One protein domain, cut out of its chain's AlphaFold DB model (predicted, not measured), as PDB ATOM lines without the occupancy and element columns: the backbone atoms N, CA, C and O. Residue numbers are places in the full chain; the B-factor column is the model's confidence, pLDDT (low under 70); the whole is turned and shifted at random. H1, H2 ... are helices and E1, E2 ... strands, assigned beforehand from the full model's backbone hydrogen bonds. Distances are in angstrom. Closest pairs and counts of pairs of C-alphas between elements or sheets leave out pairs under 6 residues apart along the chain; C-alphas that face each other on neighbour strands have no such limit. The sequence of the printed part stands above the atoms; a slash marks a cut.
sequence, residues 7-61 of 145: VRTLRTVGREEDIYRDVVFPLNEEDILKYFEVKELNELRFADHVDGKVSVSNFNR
ATOM      1  N   VAL A   7      27.207 -28.855 -80.271       92.31
ATOM      2  CA  VAL A   7      27.679 -28.047 -81.404       92.31
ATOM      3  C   VAL A   7      28.903 -28.712 -82.016       92.31
ATOM      4  O   VAL A   7      29.837 -29.035 -81.284       92.31
ATOM      5  N   ARG A   8      28.900 -28.925 -83.335       92.94
ATOM      6  CA  ARG A   8      30.038 -29.461 -84.099       92.94
ATOM      7  C   ARG A   8      30.241 -28.685 -85.385       92.94
ATOM      8  O   ARG A   8      29.266 -28.269 -86.009       92.94
ATOM      9  N   THR A   9      31.487 -28.581 -85.825       93.50
ATOM     10  CA  THR A   9      31.799 -27.967 -87.116       93.50
ATOM     11  C   THR A   9      31.720 -29.016 -88.220       93.50
ATOM     12  O   THR A   9      32.438 -30.021 -88.194       93.50
ATOM     13  N   LEU A  10      30.866 -28.785 -89.214       94.38
ATOM     14  CA  LEU A  10      30.813 -29.585 -90.434       94.38
ATOM     15  C   LEU A  10      31.514 -28.855 -91.575       94.38
ATOM     16  O   LEU A  10      31.511 -27.625 -91.633       94.38
ATOM     17  N   ARG A  11      32.074 -29.631 -92.500       93.56
ATOM     18  CA  ARG A  11      32.587 -29.162 -93.780       93.56
ATOM     19  C   ARG A  11      31.977 -29.920 -94.948       93.56
ATOM     20  O   ARG A  11      31.693 -31.114 -94.814       93.56
ATOM     21  N   THR A  12      31.824 -29.253 -96.087       93.88
ATOM     22  CA  THR A  12      31.548 -29.936 -97.359       93.88
ATOM     23  C   THR A  12      32.758 -30.753 -97.805       93.88
ATOM     24  O   THR A  12      33.881 -30.499 -97.373       93.88
ATOM     25  N   VAL A  13      32.535 -31.738 -98.671       88.06
ATOM     26  CA  VAL A  13      33.595 -32.451 -99.390       88.06
ATOM     27  C   VAL A  13      33.247 -32.569-100.869       88.06
ATOM     28  O   VAL A  13      32.075 -32.627-101.228       88.06
ATOM     29  N   GLY A  14      34.265 -32.635-101.732       81.31
ATOM     30  CA  GLY A  14      34.069 -32.799-103.178       81.31
ATOM     31  C   GLY A  14      33.719 -31.504-103.920       81.31
ATOM     32  O   GLY A  14      33.170 -31.570-105.016       81.31
ATOM     33  N   ARG A  15      34.030 -30.343-103.329       79.88
ATOM     34  CA  ARG A  15      33.891 -29.013-103.942       79.88
ATOM     35  C   ARG A  15      35.260 -28.410-104.257       79.88
ATOM     36  O   ARG A  15      36.261 -28.848-103.700       79.88
ATOM     37  N   GLU A  16      35.284 -27.407-105.139       81.25
ATOM     38  CA  GLU A  16      36.485 -26.585-105.376       81.25
ATOM     39  C   GLU A  16      36.869 -25.791-104.118       81.25
ATOM     40  O   GLU A  16      38.045 -25.717-103.772       81.25
ATOM     41  N   GLU A  17      35.868 -25.280-103.393       85.38
ATOM     42  CA  GLU A  17      36.032 -24.616-102.099       85.38
ATOM     43  C   GLU A  17      35.164 -25.291-101.024       85.38
ATOM     44  O   GLU A  17      33.950 -25.455-101.187       85.38
ATOM     45  N   ASP A  18      35.794 -25.684 -99.912       89.31
ATOM     46  CA  ASP A  18      35.111 -26.299 -98.772       89.31
ATOM     47  C   ASP A  18      34.406 -25.229 -97.915       89.31
ATOM     48  O   ASP A  18      35.021 -24.271 -97.446       89.31
ATOM     49  N   ILE A  19      33.115 -25.425 -97.640       91.19
ATOM     50  CA  ILE A  19      32.327 -24.582 -96.730       91.19
ATOM     51  C   ILE A  19      32.372 -25.193 -95.331       91.19
ATOM     52  O   ILE A  19      32.025 -26.360 -95.176       91.19
ATOM     53  N   TYR A  20      32.705 -24.394 -94.313       93.56
ATOM     54  CA  TYR A  20      32.750 -24.797 -92.903       93.56
ATOM     55  C   TYR A  20      31.679 -24.067 -92.102       93.56
ATOM     56  O   TYR A  20      31.634 -22.836 -92.143       93.56
ATOM     57  N   ARG A  21      30.829 -24.787 -91.359       93.12
ATOM     58  CA  ARG A  21      29.837 -24.160 -90.469       93.12
ATOM     59  C   ARG A  21      29.590 -24.979 -89.210       93.12
ATOM     60  O   ARG A  21      29.609 -26.209 -89.244       93.12
ATOM     61  N   ASP A  22      29.293 -24.275 -88.126       94.31
ATOM     62  CA  ASP A  22      28.855 -24.885 -86.877       94.31
ATOM     63  C   ASP A  22      27.390 -25.305 -86.958       94.31
ATOM     64  O   ASP A  22      26.529 -24.572 -87.452       94.31
ATOM     65  N   VAL A  23      27.121 -26.511 -86.471       94.25
ATOM     66  CA  VAL A  23      25.819 -27.165 -86.519       94.25
ATOM     67  C   VAL A  23      25.464 -27.684 -85.140       94.25
ATOM     68  O   VAL A  23      26.281 -28.299 -84.454       94.25
ATOM     69  N   VAL A  24      24.214 -27.451 -84.750       93.75
ATOM     70  CA  VAL A  24      23.648 -27.954 -83.503       93.75
ATOM     71  C   VAL A  24      22.998 -29.311 -83.757       93.75
ATOM     72  O   VAL A  24      22.127 -29.437 -84.615       93.75
ATOM     73  N   PHE A  25      23.407 -30.312 -82.987       94.06
ATOM     74  CA  PHE A  25      22.820 -31.643 -82.959       94.06
ATOM     75  C   PHE A  25      21.860 -31.795 -81.764       94.06
ATOM     76  O   PHE A  25      22.159 -31.261 -80.689       94.06
ATOM     77  N   PRO A  26      20.754 -32.550 -81.919       93.50
ATOM     78  CA  PRO A  26      20.331 -33.219 -83.152       93.50
ATOM     79  C   PRO A  26      19.874 -32.210 -84.217       93.50
ATOM     80  O   PRO A  26      19.232 -31.210 -83.903       93.50
ATOM     81  N   LEU A  27      20.225 -32.470 -85.477       92.38
ATOM     82  CA  LEU A  27      19.947 -31.575 -86.598       92.38
ATOM     83  C   LEU A  27      18.656 -31.953 -87.332       92.38
ATOM     84  O   LEU A  27      18.238 -33.122 -87.338       92.38
ATOM     85  N   ASN A  28      18.055 -30.957 -87.984       93.94
ATOM     86  CA  ASN A  28      17.087 -31.148 -89.058       93.94
ATOM     87  C   ASN A  28      17.851 -31.304 -90.380       93.94
ATOM     88  O   ASN A  28      18.639 -30.434 -90.742       93.94
ATOM     89  N   GLU A  29      17.650 -32.421 -91.075       93.56
ATOM     90  CA  GLU A  29      18.410 -32.722 -92.289       93.56
ATOM     91  C   GLU A  29      18.095 -31.730 -93.411       93.56
ATOM     92  O   GLU A  29      19.024 -31.206 -94.015       93.56
ATOM     93  N   GLU A  30      16.824 -31.382 -93.630       93.81
ATOM     94  CA  GLU A  30      16.408 -30.466 -94.702       93.81
ATOM     95  C   GLU A  30      17.044 -29.077 -94.552       93.81
ATOM     96  O   GLU A  30      17.584 -28.518 -95.512       93.81
ATOM     97  N   ASP A  31      17.048 -28.552 -93.324       94.44
ATOM     98  CA  ASP A  31      17.649 -27.256 -93.013       94.44
ATOM     99  C   ASP A  31      19.160 -27.275 -93.267       94.44
ATOM    100  O   ASP A  31      19.714 -26.323 -93.821       94.44
ATOM    101  N   ILE A  32      19.835 -28.372 -92.911       94.75
ATOM    102  CA  ILE A  32      21.283 -28.513 -93.077       94.75
ATOM    103  C   ILE A  32      21.678 -28.693 -94.539       94.75
ATOM    104  O   ILE A  32      22.641 -28.064 -94.979       94.75
ATOM    105  N   LEU A  33      20.926 -29.474 -95.313       94.25
ATOM    106  CA  LEU A  33      21.159 -29.619 -96.750       94.25
ATOM    107  C   LEU A  33      21.047 -28.263 -97.456       94.25
ATOM    108  O   LEU A  33      21.941 -27.888 -98.217       94.25
ATOM    109  N   LYS A  34      20.017 -27.472 -97.124       93.88
ATOM    110  CA  LYS A  34      19.850 -26.109 -97.645       93.88
ATOM    111  C   LYS A  34      20.970 -25.174 -97.186       93.88
ATOM    112  O   LYS A  34      21.467 -24.386 -97.982       93.88
ATOM    113  N   TYR A  35      21.376 -25.255 -95.920       92.94
ATOM    114  CA  TYR A  35      22.394 -24.378 -95.337       92.94
ATOM    115  C   TYR A  35      23.792 -24.589 -95.939       92.94
ATOM    116  O   TYR A  35      24.545 -23.625 -96.076       92.94
ATOM    117  N   PHE A  36      24.130 -25.825 -96.313       93.69
ATOM    118  CA  PHE A  36      25.389 -26.177 -96.982       93.69
ATOM    119  C   PHE A  36      25.269 -26.264 -98.512       93.69
ATOM    120  O   PHE A  36      26.268 -26.498 -99.192       93.69
ATOM    121  N   GLU A  37      24.064 -26.065 -99.053       93.06
ATOM    122  CA  GLU A  37      23.742 -26.171-100.480       93.06
ATOM    123  C   GLU A  37      24.108 -27.541-101.080       93.06
ATOM    124  O   GLU A  37      24.519 -27.631-102.236       93.06
ATOM    125  N   VAL A  38      24.017 -28.612-100.288       92.12
ATOM    126  CA  VAL A  38      24.312 -30.002-100.688       92.12
ATOM    127  C   VAL A  38      23.014 -30.783-100.897       92.12
ATOM    128  O   VAL A  38      21.956 -30.388-100.408       92.12
ATOM    129  N   LYS A  39      23.080 -31.899-101.624       91.25
ATOM    130  CA  LYS A  39      21.920 -32.769-101.863       91.25
ATOM    131  C   LYS A  39      21.773 -33.823-100.774       91.25
ATOM    132  O   LYS A  39      20.650 -34.176-100.431       91.25
ATOM    133  N   GLU A  40      22.888 -34.310-100.233       92.00
ATOM    134  CA  GLU A  40      22.910 -35.411 -99.271       92.00
ATOM    135  C   GLU A  40      23.893 -35.164 -98.111       92.00
ATOM    136  O   GLU A  40      24.942 -34.541 -98.262       92.00
ATOM    137  N   LEU A  41      23.600 -35.714 -96.922       91.94
ATOM    138  CA  LEU A  41      24.474 -35.578 -95.742       91.94
ATOM    139  C   LEU A  41      25.824 -36.304 -95.884       91.94
ATOM    140  O   LEU A  41      26.729 -36.088 -95.077       91.94
ATOM    141  N   ASN A  42      25.975 -37.197 -96.866       90.38
ATOM    142  CA  ASN A  42      27.246 -37.876 -97.139       90.38
ATOM    143  C   ASN A  42      28.300 -36.926 -97.747       90.38
ATOM    144  O   ASN A  42      29.495 -37.203 -97.598       90.38
ATOM    145  N   GLU A  43      27.863 -35.803 -98.329       92.44
ATOM    146  CA  GLU A  43      28.679 -34.683 -98.813       92.44
ATOM    147  C   GLU A  43      29.207 -33.818 -97.659       92.44
ATOM    148  O   GLU A  43      29.964 -32.874 -97.884       92.44
ATOM    149  N   LEU A  44      28.831 -34.139 -96.415       93.81
ATOM    150  CA  LEU A  44      29.304 -33.474 -95.210       93.81
ATOM    151  C   LEU A  44      30.220 -34.388 -94.389       93.81
ATOM    152  O   LEU A  44      30.021 -35.605 -94.245       93.81
ATOM    153  N   ARG A  45      31.243 -33.775 -93.800       92.38
ATOM    154  CA  ARG A  45      32.160 -34.398 -92.842       92.38
ATOM    155  C   ARG A  45      32.329 -33.500 -91.634       92.38
ATOM    156  O   ARG A  45      32.271 -32.285 -91.745       92.38
ATOM    157  N   PHE A  46      32.600 -34.103 -90.489       92.94
ATOM    158  CA  PHE A  46      33.060 -33.349 -89.334       92.94
ATOM    159  C   PHE A  46      34.438 -32.750 -89.627       92.94
ATOM    160  O   PHE A  46      35.337 -33.448 -90.107       92.94
ATOM    161  N   ALA A  47      34.573 -31.447 -89.402       89.56
ATOM    162  CA  ALA A  47      35.845 -30.737 -89.500       89.56
ATOM    163  C   ALA A  47      36.692 -30.952 -88.236       89.56
ATOM    164  O   ALA A  47      37.920 -30.954 -88.290       89.56
ATOM    165  N   ASP A  48      36.030 -31.188 -87.109       82.88
ATOM    166  CA  ASP A  48      36.626 -31.576 -85.842       82.88
ATOM    167  C   ASP A  48      36.736 -33.107 -85.720       82.88
ATOM    168  O   ASP A  48      36.006 -33.884 -86.338       82.88
ATOM    169  N   HIS A  49      37.706 -33.577 -84.936       70.12
ATOM    170  CA  HIS A  49      37.943 -35.010 -84.763       70.12
ATOM    171  C   HIS A  49      36.836 -35.630 -83.897       70.12
ATOM    172  O   HIS A  49      36.926 -35.664 -82.672       70.12
ATOM    173  N   VAL A  50      35.757 -36.111 -84.523       71.00
ATOM    174  CA  VAL A  50      34.835 -37.055 -83.871       71.00
ATOM    175  C   VAL A  50      35.505 -38.423 -83.780       71.00
ATOM    176  O   VAL A  50      36.152 -38.865 -84.733       71.00
ATOM    177  N   ASP A  51      35.288 -39.115 -82.662       64.88
ATOM    178  CA  ASP A  51      35.651 -40.521 -82.496       64.88
ATOM    179  C   ASP A  51      35.182 -41.364 -83.700       64.88
ATOM    180  O   ASP A  51      33.997 -41.419 -84.025       64.88
ATOM    181  N   GLY A  52      36.137 -42.032 -84.356       62.06
ATOM    182  CA  GLY A  52      35.897 -43.133 -85.290       62.06
ATOM    183  C   GLY A  52      35.042 -42.816 -86.519       62.06
ATOM    184  O   GLY A  52      33.951 -43.352 -86.615       62.06
ATOM    185  N   LYS A  53      35.544 -42.019 -87.483       74.62
ATOM    186  CA  LYS A  53      35.018 -41.845 -88.870       74.62
ATOM    187  C   LYS A  53      33.479 -41.904 -89.024       74.62
ATOM    188  O   LYS A  53      32.974 -42.408 -90.028       74.62
ATOM    189  N   VAL A  54      32.727 -41.411 -88.043       88.81
ATOM    190  CA  VAL A  54      31.267 -41.519 -88.038       88.81
ATOM    191  C   VAL A  54      30.688 -40.569 -89.084       88.81
ATOM    192  O   VAL A  54      31.155 -39.440 -89.247       88.81
ATOM    193  N   SER A  55      29.687 -41.030 -89.834       91.88
ATOM    194  CA  SER A  55      28.978 -40.164 -90.775       91.88
ATOM    195  C   SER A  55      28.103 -39.159 -90.024       91.88
ATOM    196  O   SER A  55      27.639 -39.432 -88.916       91.88
ATOM    197  N   VAL A  56      27.834 -38.007 -90.641       93.31
ATOM    198  CA  VAL A  56      26.956 -36.974 -90.066       93.31
ATOM    199  C   VAL A  56      25.563 -37.535 -89.760       93.31
ATOM    200  O   VAL A  56      25.035 -37.293 -88.679       93.31
ATOM    201  N   SER A  57      25.010 -38.353 -90.661       93.75
ATOM    202  CA  SER A  57      23.714 -39.018 -90.461       93.75
ATOM    203  C   SER A  57      23.728 -39.985 -89.268       93.75
ATOM    204  O   SER A  57      22.862 -39.898 -88.396       93.75
ATOM    205  N   ASN A  58      24.751 -40.843 -89.146       93.75
ATOM    206  CA  ASN A  58      24.849 -41.763 -88.006       93.75
ATOM    207  C   ASN A  58      25.032 -41.015 -86.687       93.75
ATOM    208  O   ASN A  58      24.392 -41.367 -85.701       93.75
ATOM    209  N   PHE A  59      25.865 -39.973 -86.667       93.94
ATOM    210  CA  PHE A  59      26.024 -39.138 -85.481       93.94
ATOM    211  C   PHE A  59      24.693 -38.487 -85.089       93.94
ATOM    212  O   PHE A  59      24.290 -38.585 -83.934       93.94
ATOM    213  N   ASN A  60      23.963 -37.904 -86.047       94.56
ATOM    214  CA  ASN A  60      22.651 -37.309 -85.797       94.56
ATOM    215  C   ASN A  60      21.667 -38.312 -85.182       94.56
ATOM    216  O   ASN A  60      21.011 -38.000 -84.189       94.56
ATOM    217  N   ARG A  61      21.607 -39.533 -85.726       95.06
ATOM    218  CA  ARG A  61      20.777 -40.610 -85.177       95.06
ATOM    219  C   ARG A  61      21.170 -40.952 -83.736       95.06
ATOM    220  O   ARG A  61      20.297 -41.004 -82.876       95.06
TER     221      ARG A  61
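This is residues 7 to 61 of the 145 residues of an uncharacterized protein of Suipraoptans intestinalis (UniProt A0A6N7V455). A small antiparallel sheet of three strands has the short helix H1 packed slantwise over one face, while a second short helix, H2, sits beside the strands, close to E3 and to the last residue of E2. The hairpin of E1 and E2 begins the fold, and its loop, residues 13 to 19, reaches away from H2. The printed part has 55 residues, with two named helices and three named strands in the order E1, E2, H1, E3, H2; the sheet's order is E2, E1, E3, and the class is mixed, helices and strands. The whole is compact and rounded, with a radius of gyration of the C-alphas of 10.2 A and spans of 27 by 21 by 16 A.

The inner strand E1, residues 7 to 12, and the edge strand E2, residues 20 to 25, form a hairpin, antiparallel at 137 degrees, with N 10 and O 21 at 2.9 A and N 23 and O 8 at 2.8 A, within hydrogen-bond range. E3, residues 44 to 46, is the other edge strand, antiparallel to E1 at 134 degrees, with N 11 and O 45 at 2.8 A. H1, residues 29 to 36, is on the sheet at a height of 8.9 A; it lies only just over E1, with 3 of its C-alphas there, and runs slantwise to the strands at 58 degrees to E1 on the local plane, only just short of across. Its closest C-alphas to E1 are those of Phe 36 and Thr 12, 7.2 A apart. H1 and E2 are near each other, with 7 pairs of C-alphas within 10 A. E2, H1 and E3 form a split strand-helix-strand unit, two strands of one sheet with a helix between them in the chain and E1 between them in the sheet; its crossover is right-handed. H2, residues 56 to 61, is on the sheet at a height of 7.6 A, over none of its strands. Its closest C-alphas to E3 are those of Val 56 and Arg 45, 6.4 A apart; to E2, those of Asn 60 and Phe 25, 6.3 A apart. H1 and H2 are only just apart, their closest C-alphas 8.4 A from each other. In H1 and H2 every O i to N i+4 pair is within hydrogen-bond range.

E1 begins at C-alpha 7, (27.679, -28.047, -81.404), and is 16.5 A long; E2 is 15.6 A long. H1 measures 10.7 A and E3 7.0 A. H2 measures 8.7 A and ends at C-alpha 61, (20.777, -40.610, -85.177).

The C-alphas farthest apart are those of Glu 16 and Arg 61, at 29.2 A. The printed part has no cut. The link from E2 to H1 is tight and the others are short. Mean pLDDT of the printed part is 89.7; residues 51 to 52 are under 70.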